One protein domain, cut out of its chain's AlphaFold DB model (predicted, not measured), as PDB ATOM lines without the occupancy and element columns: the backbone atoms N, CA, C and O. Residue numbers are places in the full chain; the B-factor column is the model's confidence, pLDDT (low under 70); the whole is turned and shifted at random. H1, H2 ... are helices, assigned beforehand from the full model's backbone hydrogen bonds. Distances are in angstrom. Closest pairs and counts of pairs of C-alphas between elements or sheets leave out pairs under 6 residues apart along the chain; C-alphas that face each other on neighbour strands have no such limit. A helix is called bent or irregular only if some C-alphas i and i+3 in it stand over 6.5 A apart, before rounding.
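This is residues 2 to 54 of the 156 residues of an uncharacterized protein of Fusarium longipes (UniProt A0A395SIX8). Three helices, H1, H2 and H4, run roughly along the long axis, with H1 packed on both H2 and H4, which stay apart from each other. The short helix H3 turns the chain at one end, between the end of H2 and the start of H4, and residues 47 to 54 fold back as a loop beyond H4 at the other end. The printed part has 53 residues with four named helices, in the order H1, H2, H3, H4, and no named strand; its class is all helix. It is compact, with a radius of gyration of the C-alphas of 10.2 A, yet elongated in outline, spanning 32 by 18 by 15 A.

H1, residues 7 to 12, touches H2, residues 16 to 27; their closest C-alphas, those of Leu 10 and Tyr 19, are 6.3 A apart. The two form a helical hairpin and run opposite ways at a shallow tilt of 12 degrees. H2, with residues 26 to 27 alone, only just touches H3, residues 31 to 36, and only at the corner by their link, with 3 pairs of C-alphas within 8 A. The closest are those of Thr 27 and Asn 33, 4.9 A apart, and the lines are about perpendicular at 81 degrees. H3 and H4, residues 38 to 46, meet only through their link. H4 touches H1, closest at the C-alphas of Ser 11 and Val 44, 5.7 A apart; they run the same way at a shallow tilt of 19 degrees. H2 and H4 are apart, and H1 and H3 only just so, with their closest C-alphas 8.0 A apart. Every O i to N i+4 pair is within hydrogen-bond range in H2, H3 and H4; H1 has 0 of 2 such pairs within range, but 2 of 3 O i to N i+3 pairs.

H1 begins at C-alpha 7 at (31.484, 15.506, 31.228) and is 10.2 A long; it is neither bent nor irregular, but only just: C-alphas 8 and 11 are 6.1 A apart. H2, the longest helix with 12 residues, measures 16.0 A and begins at C-alpha 16 at (23.031, 6.347, 22.449). H3 measures 8.8 A. H4 measures 11.6 A and ends at C-alpha 46 at (16.033, 17.760, 28.973).

The two C-alphas farthest apart are those of Ser 2 and Pro 51, at 32.7 A. The printed part has no cut. The links H1 to H2, H2 to H3 and H3 to H4 are tight. The mean pLDDT of the printed part is 70.2; 18 residues are under 70, among them residues 2 to 3 and 44 to 54.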
ATOM      1  N   SER A   2      42.014  11.753  42.659       47.81
ATOM      2  CA  SER A   2      40.680  11.660  42.051       47.81
ATOM      3  C   SER A   2      40.722  12.365  40.700       47.81
ATOM      4  O   SER A   2      40.893  13.583  40.645       47.81
ATOM      5  N   VAL A   3      40.634  11.596  39.620       64.62
ATOM      6  CA  VAL A   3      40.468  12.141  38.273       64.62
ATOM      7  C   VAL A   3      39.072  12.751  38.220       64.62
ATOM      8  O   VAL A   3      38.087  12.046  38.412       64.62
ATOM      9  N   THR A   4      38.984  14.068  38.053       73.25
ATOM     10  CA  THR A   4      37.703  14.744  37.819       73.25
ATOM     11  C   THR A   4      37.169  14.334  36.445       73.25
ATOM     12  O   THR A   4      37.915  14.467  35.471       73.25
ATOM     13  N   PRO A   5      35.916  13.860  36.352       77.56
ATOM     14  CA  PRO A   5      35.329  13.409  35.095       77.56
ATOM     15  C   PRO A   5      35.177  14.568  34.101       77.56
ATOM     16  O   PRO A   5      34.816  15.683  34.486       77.56
ATOM     17  N   ASN A   6      35.437  14.310  32.818       82.88
ATOM     18  CA  ASN A   6      35.252  15.277  31.739       82.88
ATOM     19  C   ASN A   6      33.899  15.063  31.049       82.88
ATOM     20  O   ASN A   6      33.767  14.385  30.032       82.88
ATOM     21  N   CYS A   7      32.878  15.694  31.616       81.06
ATOM     22  CA  CYS A   7      31.484  15.506  31.228       81.06
ATOM     23  C   CYS A   7      31.078  16.301  29.971       81.06
ATOM     24  O   CYS A   7      30.009  16.072  29.416       81.06
ATOM     25  N   THR A   8      31.922  17.217  29.481       78.56
ATOM     26  CA  THR A   8      31.564  18.158  28.401       78.56
ATOM     27  C   THR A   8      31.364  17.466  27.051       78.56
ATOM     28  O   THR A   8      30.660  17.978  26.186       78.56
ATOM     29  N   LYS A   9      31.957  16.280  26.865       75.94
ATOM     30  CA  LYS A   9      31.766  15.461  25.658       75.94
ATOM     31  C   LYS A   9      30.394  14.790  25.597       75.94
ATOM     32  O   LYS A   9      29.954  14.446  24.509       75.94
ATOM     33  N   LEU A  10      29.705  14.631  26.731       73.38
ATOM     34  CA  LEU A  10      28.391  13.981  26.779       73.38
ATOM     35  C   LEU A  10      27.345  14.757  25.972       73.38
ATOM     36  O   LEU A  10      26.478  14.149  25.359       73.38
ATOM     37  N   SER A  11      27.449  16.089  25.924       68.75
ATOM     38  CA  SER A  11      26.493  16.946  25.213       68.75
ATOM     39  C   SER A  11      26.628  16.956  23.691       68.75
ATOM     40  O   SER A  11      25.756  17.502  23.024       68.75
ATOM     41  N   SER A  12      27.718  16.411  23.149       71.12
ATOM     42  CA  SER A  12      28.024  16.428  21.712       71.12
ATOM     43  C   SER A  12      27.946  15.051  21.055       71.12
ATOM     44  O   SER A  12      28.349  14.922  19.905       71.12
ATOM     45  N   LEU A  13      27.547  14.021  21.804       71.12
ATOM     46  CA  LEU A  13      27.392  12.675  21.266       71.12
ATOM     47  C   LEU A  13      26.022  12.530  20.620       71.12
ATOM     48  O   LEU A  13      25.035  13.074  21.115       71.12
ATOM     49  N   ASP A  14      26.012  11.779  19.525       66.81
ATOM     50  CA  ASP A  14      24.853  11.607  18.660       66.81
ATOM     51  C   ASP A  14      24.279  10.182  18.715       66.81
ATOM     52  O   ASP A  14      23.101   9.984  18.445       66.81
ATOM     53  N   ASP A  15      25.085   9.199  19.129       70.88
ATOM     54  CA  ASP A  15      24.677   7.804  19.300       70.88
ATOM     55  C   ASP A  15      24.476   7.443  20.782       70.88
ATOM     56  O   ASP A  15      25.297   7.760  21.649       70.88
ATOM     57  N   PHE A  16      23.379   6.741  21.082       66.31
ATOM     58  CA  PHE A  16      23.031   6.347  22.449       66.31
ATOM     59  C   PHE A  16      24.039   5.375  23.076       66.31
ATOM     60  O   PHE A  16      24.336   5.486  24.266       66.31
ATOM     61  N   ASN A  17      24.597   4.436  22.308       67.19
ATOM     62  CA  ASN A  17      25.580   3.493  22.842       67.19
ATOM     63  C   ASN A  17      26.913   4.199  23.103       67.19
ATOM     64  O   ASN A  17      27.518   3.978  24.151       67.19
ATOM     65  N   GLU A  18      27.335   5.096  22.209       71.75
ATOM     66  CA  GLU A  18      28.511   5.946  22.427       71.75
ATOM     67  C   GLU A  18      28.339   6.844  23.657       71.75
ATOM     68  O   GLU A  18      29.275   7.009  24.439       71.75
ATOM     69  N   TYR A  19      27.135   7.373  23.883       72.06
ATOM     70  CA  TYR A  19      26.809   8.144  25.080       72.06
ATOM     71  C   TYR A  19      26.921   7.317  26.363       72.06
ATOM     72  O   TYR A  19      27.548   7.767  27.323       72.06
ATOM     73  N   ILE A  20      26.358   6.106  26.389       72.75
ATOM     74  CA  ILE A  20      26.442   5.211  27.551       72.75
ATOM     75  C   ILE A  20      27.886   4.768  27.811       72.75
ATOM     76  O   ILE A  20      28.317   4.765  28.965       72.75
ATOM     77  N   GLU A  21      28.660   4.460  26.769       75.38
ATOM     78  CA  GLU A  21      30.076   4.109  26.898       75.38
ATOM     79  C   GLU A  21      30.918   5.294  27.383       75.38
ATOM     80  O   GLU A  21      31.688   5.152  28.331       75.38
ATOM     81  N   GLN A  22      30.730   6.499  26.839       77.81
ATOM     82  CA  GLN A  22      31.441   7.685  27.324       77.81
ATOM     83  C   GLN A  22      31.047   8.017  28.770       77.81
ATOM     84  O   GLN A  22      31.907   8.353  29.586       77.81
ATOM     85  N   LEU A  23      29.766   7.878  29.125       76.50
ATOM     86  CA  LEU A  23      29.288   8.058  30.495       76.50
ATOM     87  C   LEU A  23      29.930   7.037  31.441       76.50
ATOM     88  O   LEU A  23      30.335   7.400  32.547       76.50
ATOM     89  N   ARG A  24      30.080   5.785  31.001       77.56
ATOM     90  CA  ARG A  24      30.784   4.732  31.737       77.56
ATOM     91  C   ARG A  24      32.267   5.045  31.899       77.56
ATOM     92  O   ARG A  24      32.776   4.908  33.004       77.56
ATOM     93  N   VAL A  25      32.951   5.486  30.847       82.19
ATOM     94  CA  VAL A  25      34.383   5.829  30.892       82.19
ATOM     95  C   VAL A  25      34.643   6.990  31.850       82.19
ATOM     96  O   VAL A  25      35.566   6.921  32.658       82.19
ATOM     97  N   GLU A  26      33.823   8.039  31.794       80.12
ATOM     98  CA  GLU A  26      34.034   9.242  32.602       80.12
ATOM     99  C   GLU A  26      33.578   9.053  34.052       80.12
ATOM    100  O   GLU A  26      34.245   9.506  34.978       80.12
ATOM    101  N   THR A  27      32.451   8.376  34.283       78.06
ATOM    102  CA  THR A  27      31.859   8.299  35.630       78.06
ATOM    103  C   THR A  27      32.055   6.961  36.321       78.06
ATOM    104  O   THR A  27      31.926   6.894  37.543       78.06
ATOM    105  N   ASN A  28      32.340   5.895  35.569       72.81
ATOM    106  CA  ASN A  28      32.252   4.500  36.011       72.81
ATOM    107  C   ASN A  28      30.905   4.157  36.678       72.81
ATOM    108  O   ASN A  28      30.817   3.239  37.490       72.81
ATOM    109  N   PHE A  29      29.864   4.946  36.390       70.50
ATOM    110  CA  PHE A  29      28.587   4.946  37.102       70.50
ATOM    111  C   PHE A  29      28.702   5.095  38.630       70.50
ATOM    112  O   PHE A  29      27.801   4.692  39.367       70.50
ATOM    113  N   ASP A  30      29.791   5.692  39.118       74.62
ATOM    114  CA  ASP A  30      29.928   6.058  40.522       74.62
ATOM    115  C   ASP A  30      29.017   7.246  40.845       74.62
ATOM    116  O   ASP A  30      28.962   8.231  40.103       74.62
ATOM    117  N   ALA A  31      28.315   7.176  41.976       68.56
ATOM    118  CA  ALA A  31      27.335   8.186  42.366       68.56
ATOM    119  C   ALA A  31      27.942   9.595  42.499       68.56
ATOM    120  O   ALA A  31      27.281  10.580  42.163       68.56
ATOM    121  N   ASN A  32      29.198   9.715  42.946       74.06
ATOM    122  CA  ASN A  32      29.846  11.016  43.098       74.06
ATOM    123  C   ASN A  32      30.226  11.599  41.735       74.06
ATOM    124  O   ASN A  32      29.978  12.777  41.483       74.06
ATOM    125  N   ASN A  33      30.760  10.775  40.834       73.81
ATOM    126  CA  ASN A  33      31.134  11.215  39.489       73.81
ATOM    127  C   ASN A  33      29.906  11.530  38.621       73.81
ATOM    128  O   ASN A  33      29.904  12.519  37.891       73.81
ATOM    129  N   LEU A  34      28.830  10.750  38.755       75.44
ATOM    130  CA  LEU A  34      27.537  11.050  38.136       75.44
ATOM    131  C   LEU A  34      26.975  12.387  38.630       75.44
ATOM    132  O   LEU A  34      26.453  13.166  37.836       75.44
ATOM    133  N   ASN A  35      27.118  12.686  39.925       75.19
ATOM    134  CA  ASN A  35      26.690  13.968  40.476       75.19
ATOM    135  C   ASN A  35      27.532  15.143  39.941       75.19
ATOM    136  O   ASN A  35      26.987  16.218  39.695       75.19
ATOM    137  N   LEU A  36      28.832  14.937  39.692       78.69
ATOM    138  CA  LEU A  36      29.694  15.933  39.040       78.69
ATOM    139  C   LEU A  36      29.283  16.186  37.579       78.69
ATOM    140  O   LEU A  36      29.238  17.339  37.155       78.69
ATOM    141  N   CYS A  37      28.898  15.141  36.841       76.25
ATOM    142  CA  CYS A  37      28.406  15.248  35.462       76.25
ATOM    143  C   CYS A  37      26.917  15.594  35.334       76.25
ATOM    144  O   CYS A  37      26.408  15.714  34.219       76.25
ATOM    145  N   ARG A  38      26.200  15.775  36.452       78.94
ATOM    146  CA  ARG A  38      24.737  15.933  36.477       78.94
ATOM    147  C   ARG A  38      24.238  16.999  35.511       78.94
ATOM    148  O   ARG A  38      23.223  16.794  34.858       78.94
ATOM    149  N   LYS A  39      24.924  18.140  35.433       77.94
ATOM    150  CA  LYS A  39      24.507  19.257  34.579       77.94
ATOM    151  C   LYS A  39      24.485  18.860  33.101       77.94
ATOM    152  O   LYS A  39      23.493  19.127  32.432       77.94
ATOM    153  N   ASP A  40      25.535  18.207  32.617       76.06
ATOM    154  CA  ASP A  40      25.657  17.817  31.210       76.06
ATOM    155  C   ASP A  40      24.728  16.645  30.874       76.06
ATOM    156  O   ASP A  40      24.038  16.684  29.859       76.06
ATOM    157  N   ILE A  41      24.595  15.678  31.789       74.44
ATOM    158  CA  ILE A  41      23.612  14.587  31.687       74.44
ATOM    159  C   ILE A  41      22.188  15.154  31.591       74.44
ATOM    160  O   ILE A  41      21.416  14.784  30.710       74.44
ATOM    161  N   CYS A  42      21.825  16.085  32.480       72.25
ATOM    162  CA  CYS A  42      20.503  16.704  32.461       72.25
ATOM    163  C   CYS A  42      20.278  17.547  31.202       72.25
ATOM    164  O   CYS A  42      19.169  17.532  30.683       72.25
ATOM    165  N   ASN A  43      21.295  18.249  30.700       70.69
ATOM    166  CA  ASN A  43      21.187  19.022  29.461       70.69
ATOM    167  C   ASN A  43      20.930  18.134  28.240       70.69
ATOM    168  O   ASN A  43      20.174  18.532  27.362       70.69
ATOM    169  N   VAL A  44      21.519  16.939  28.194       68.56
ATOM    170  CA  VAL A  44      21.242  15.966  27.130       68.56
ATOM    171  C   VAL A  44      19.825  15.416  27.257       68.56
ATOM    172  O   VAL A  44      19.102  15.376  26.274       68.56
ATOM    173  N   ILE A  45      19.390  15.058  28.469       63.59
ATOM    174  CA  ILE A  45      18.060  14.469  28.702       63.59
ATOM    175  C   ILE A  45      16.920  15.481  28.484       63.59
ATOM    176  O   ILE A  45      15.886  15.113  27.931       63.59
ATOM    177  N   TRP A  46      17.091  16.734  28.923       58.75
ATOM    178  CA  TRP A  46      16.033  17.760  28.973       58.75
ATOM    179  C   TRP A  46      16.202  18.916  27.976       58.75
ATOM    180  O   TRP A  46      15.306  19.751  27.862       58.75
ATOM    181  N   GLY A  47      17.352  19.027  27.311       55.78
ATOM    182  CA  GLY A  47      17.734  20.186  26.502       55.78
ATOM    183  C   GLY A  47      18.112  19.834  25.064       55.78
ATOM    184  O   GLY A  47      17.770  18.776  24.551       55.78
ATOM    185  N   THR A  48      18.820  20.761  24.411       51.91
ATOM    186  CA  THR A  48      19.242  20.761  22.994       51.91
ATOM    187  C   THR A  48      20.317  19.713  22.653       51.91
ATOM    188  O   THR A  48      21.238  20.009  21.895       51.91
ATOM    189  N   GLY A  49      20.267  18.532  23.272       54.12
ATOM    190  CA  GLY A  49      21.091  17.385  22.887       54.12
ATOM    191  C   GLY A  49      20.562  16.717  21.617       54.12
ATOM    192  O   GLY A  49      19.501  17.085  21.107       54.12
ATOM    193  N   ASN A  50      21.290  15.723  21.107       54.25
ATOM    194  CA  ASN A  50      20.856  14.960  19.940       54.25
ATOM    195  C   ASN A  50      19.482  14.301  20.201       54.25
ATOM    196  O   ASN A  50      19.349  13.641  21.229       54.25
ATOM    197  N   PRO A  51      18.471  14.440  19.321       54.38
ATOM    198  CA  PRO A  51      17.136  13.854  19.494       54.38
ATOM    199  C   PRO A  51      17.105  12.330  19.706       54.38
ATOM    200  O   PRO A  51      16.150  11.848  20.309       54.38
ATOM    201  N   ASP A  52      18.133  11.597  19.274       55.50
ATOM    202  CA  ASP A  52      18.266  10.144  19.446       55.50
ATOM    203  C   ASP A  52      18.634   9.748  20.891       55.50
ATOM    204  O   ASP A  52      18.385   8.622  21.324       55.50
ATOM    205  N   ILE A  53      19.182  10.690  21.667       56.09
ATOM    206  CA  ILE A  53      19.529  10.529  23.091       56.09
ATOM    207  C   ILE A  53      18.633  11.411  23.967       56.09
ATOM    208  O   ILE A  53      18.302  11.058  25.103       56.09
ATOM    209  N   SER A  54      18.248  12.583  23.457       56.50
ATOM    210  CA  SER A  54      17.477  13.564  24.195       56.50
ATOM    211  C   SER A  54      16.095  13.007  24.469       56.50
ATOM    212  O   SER A  54      15.353  12.586  23.580       56.50
TER     213      SER A  54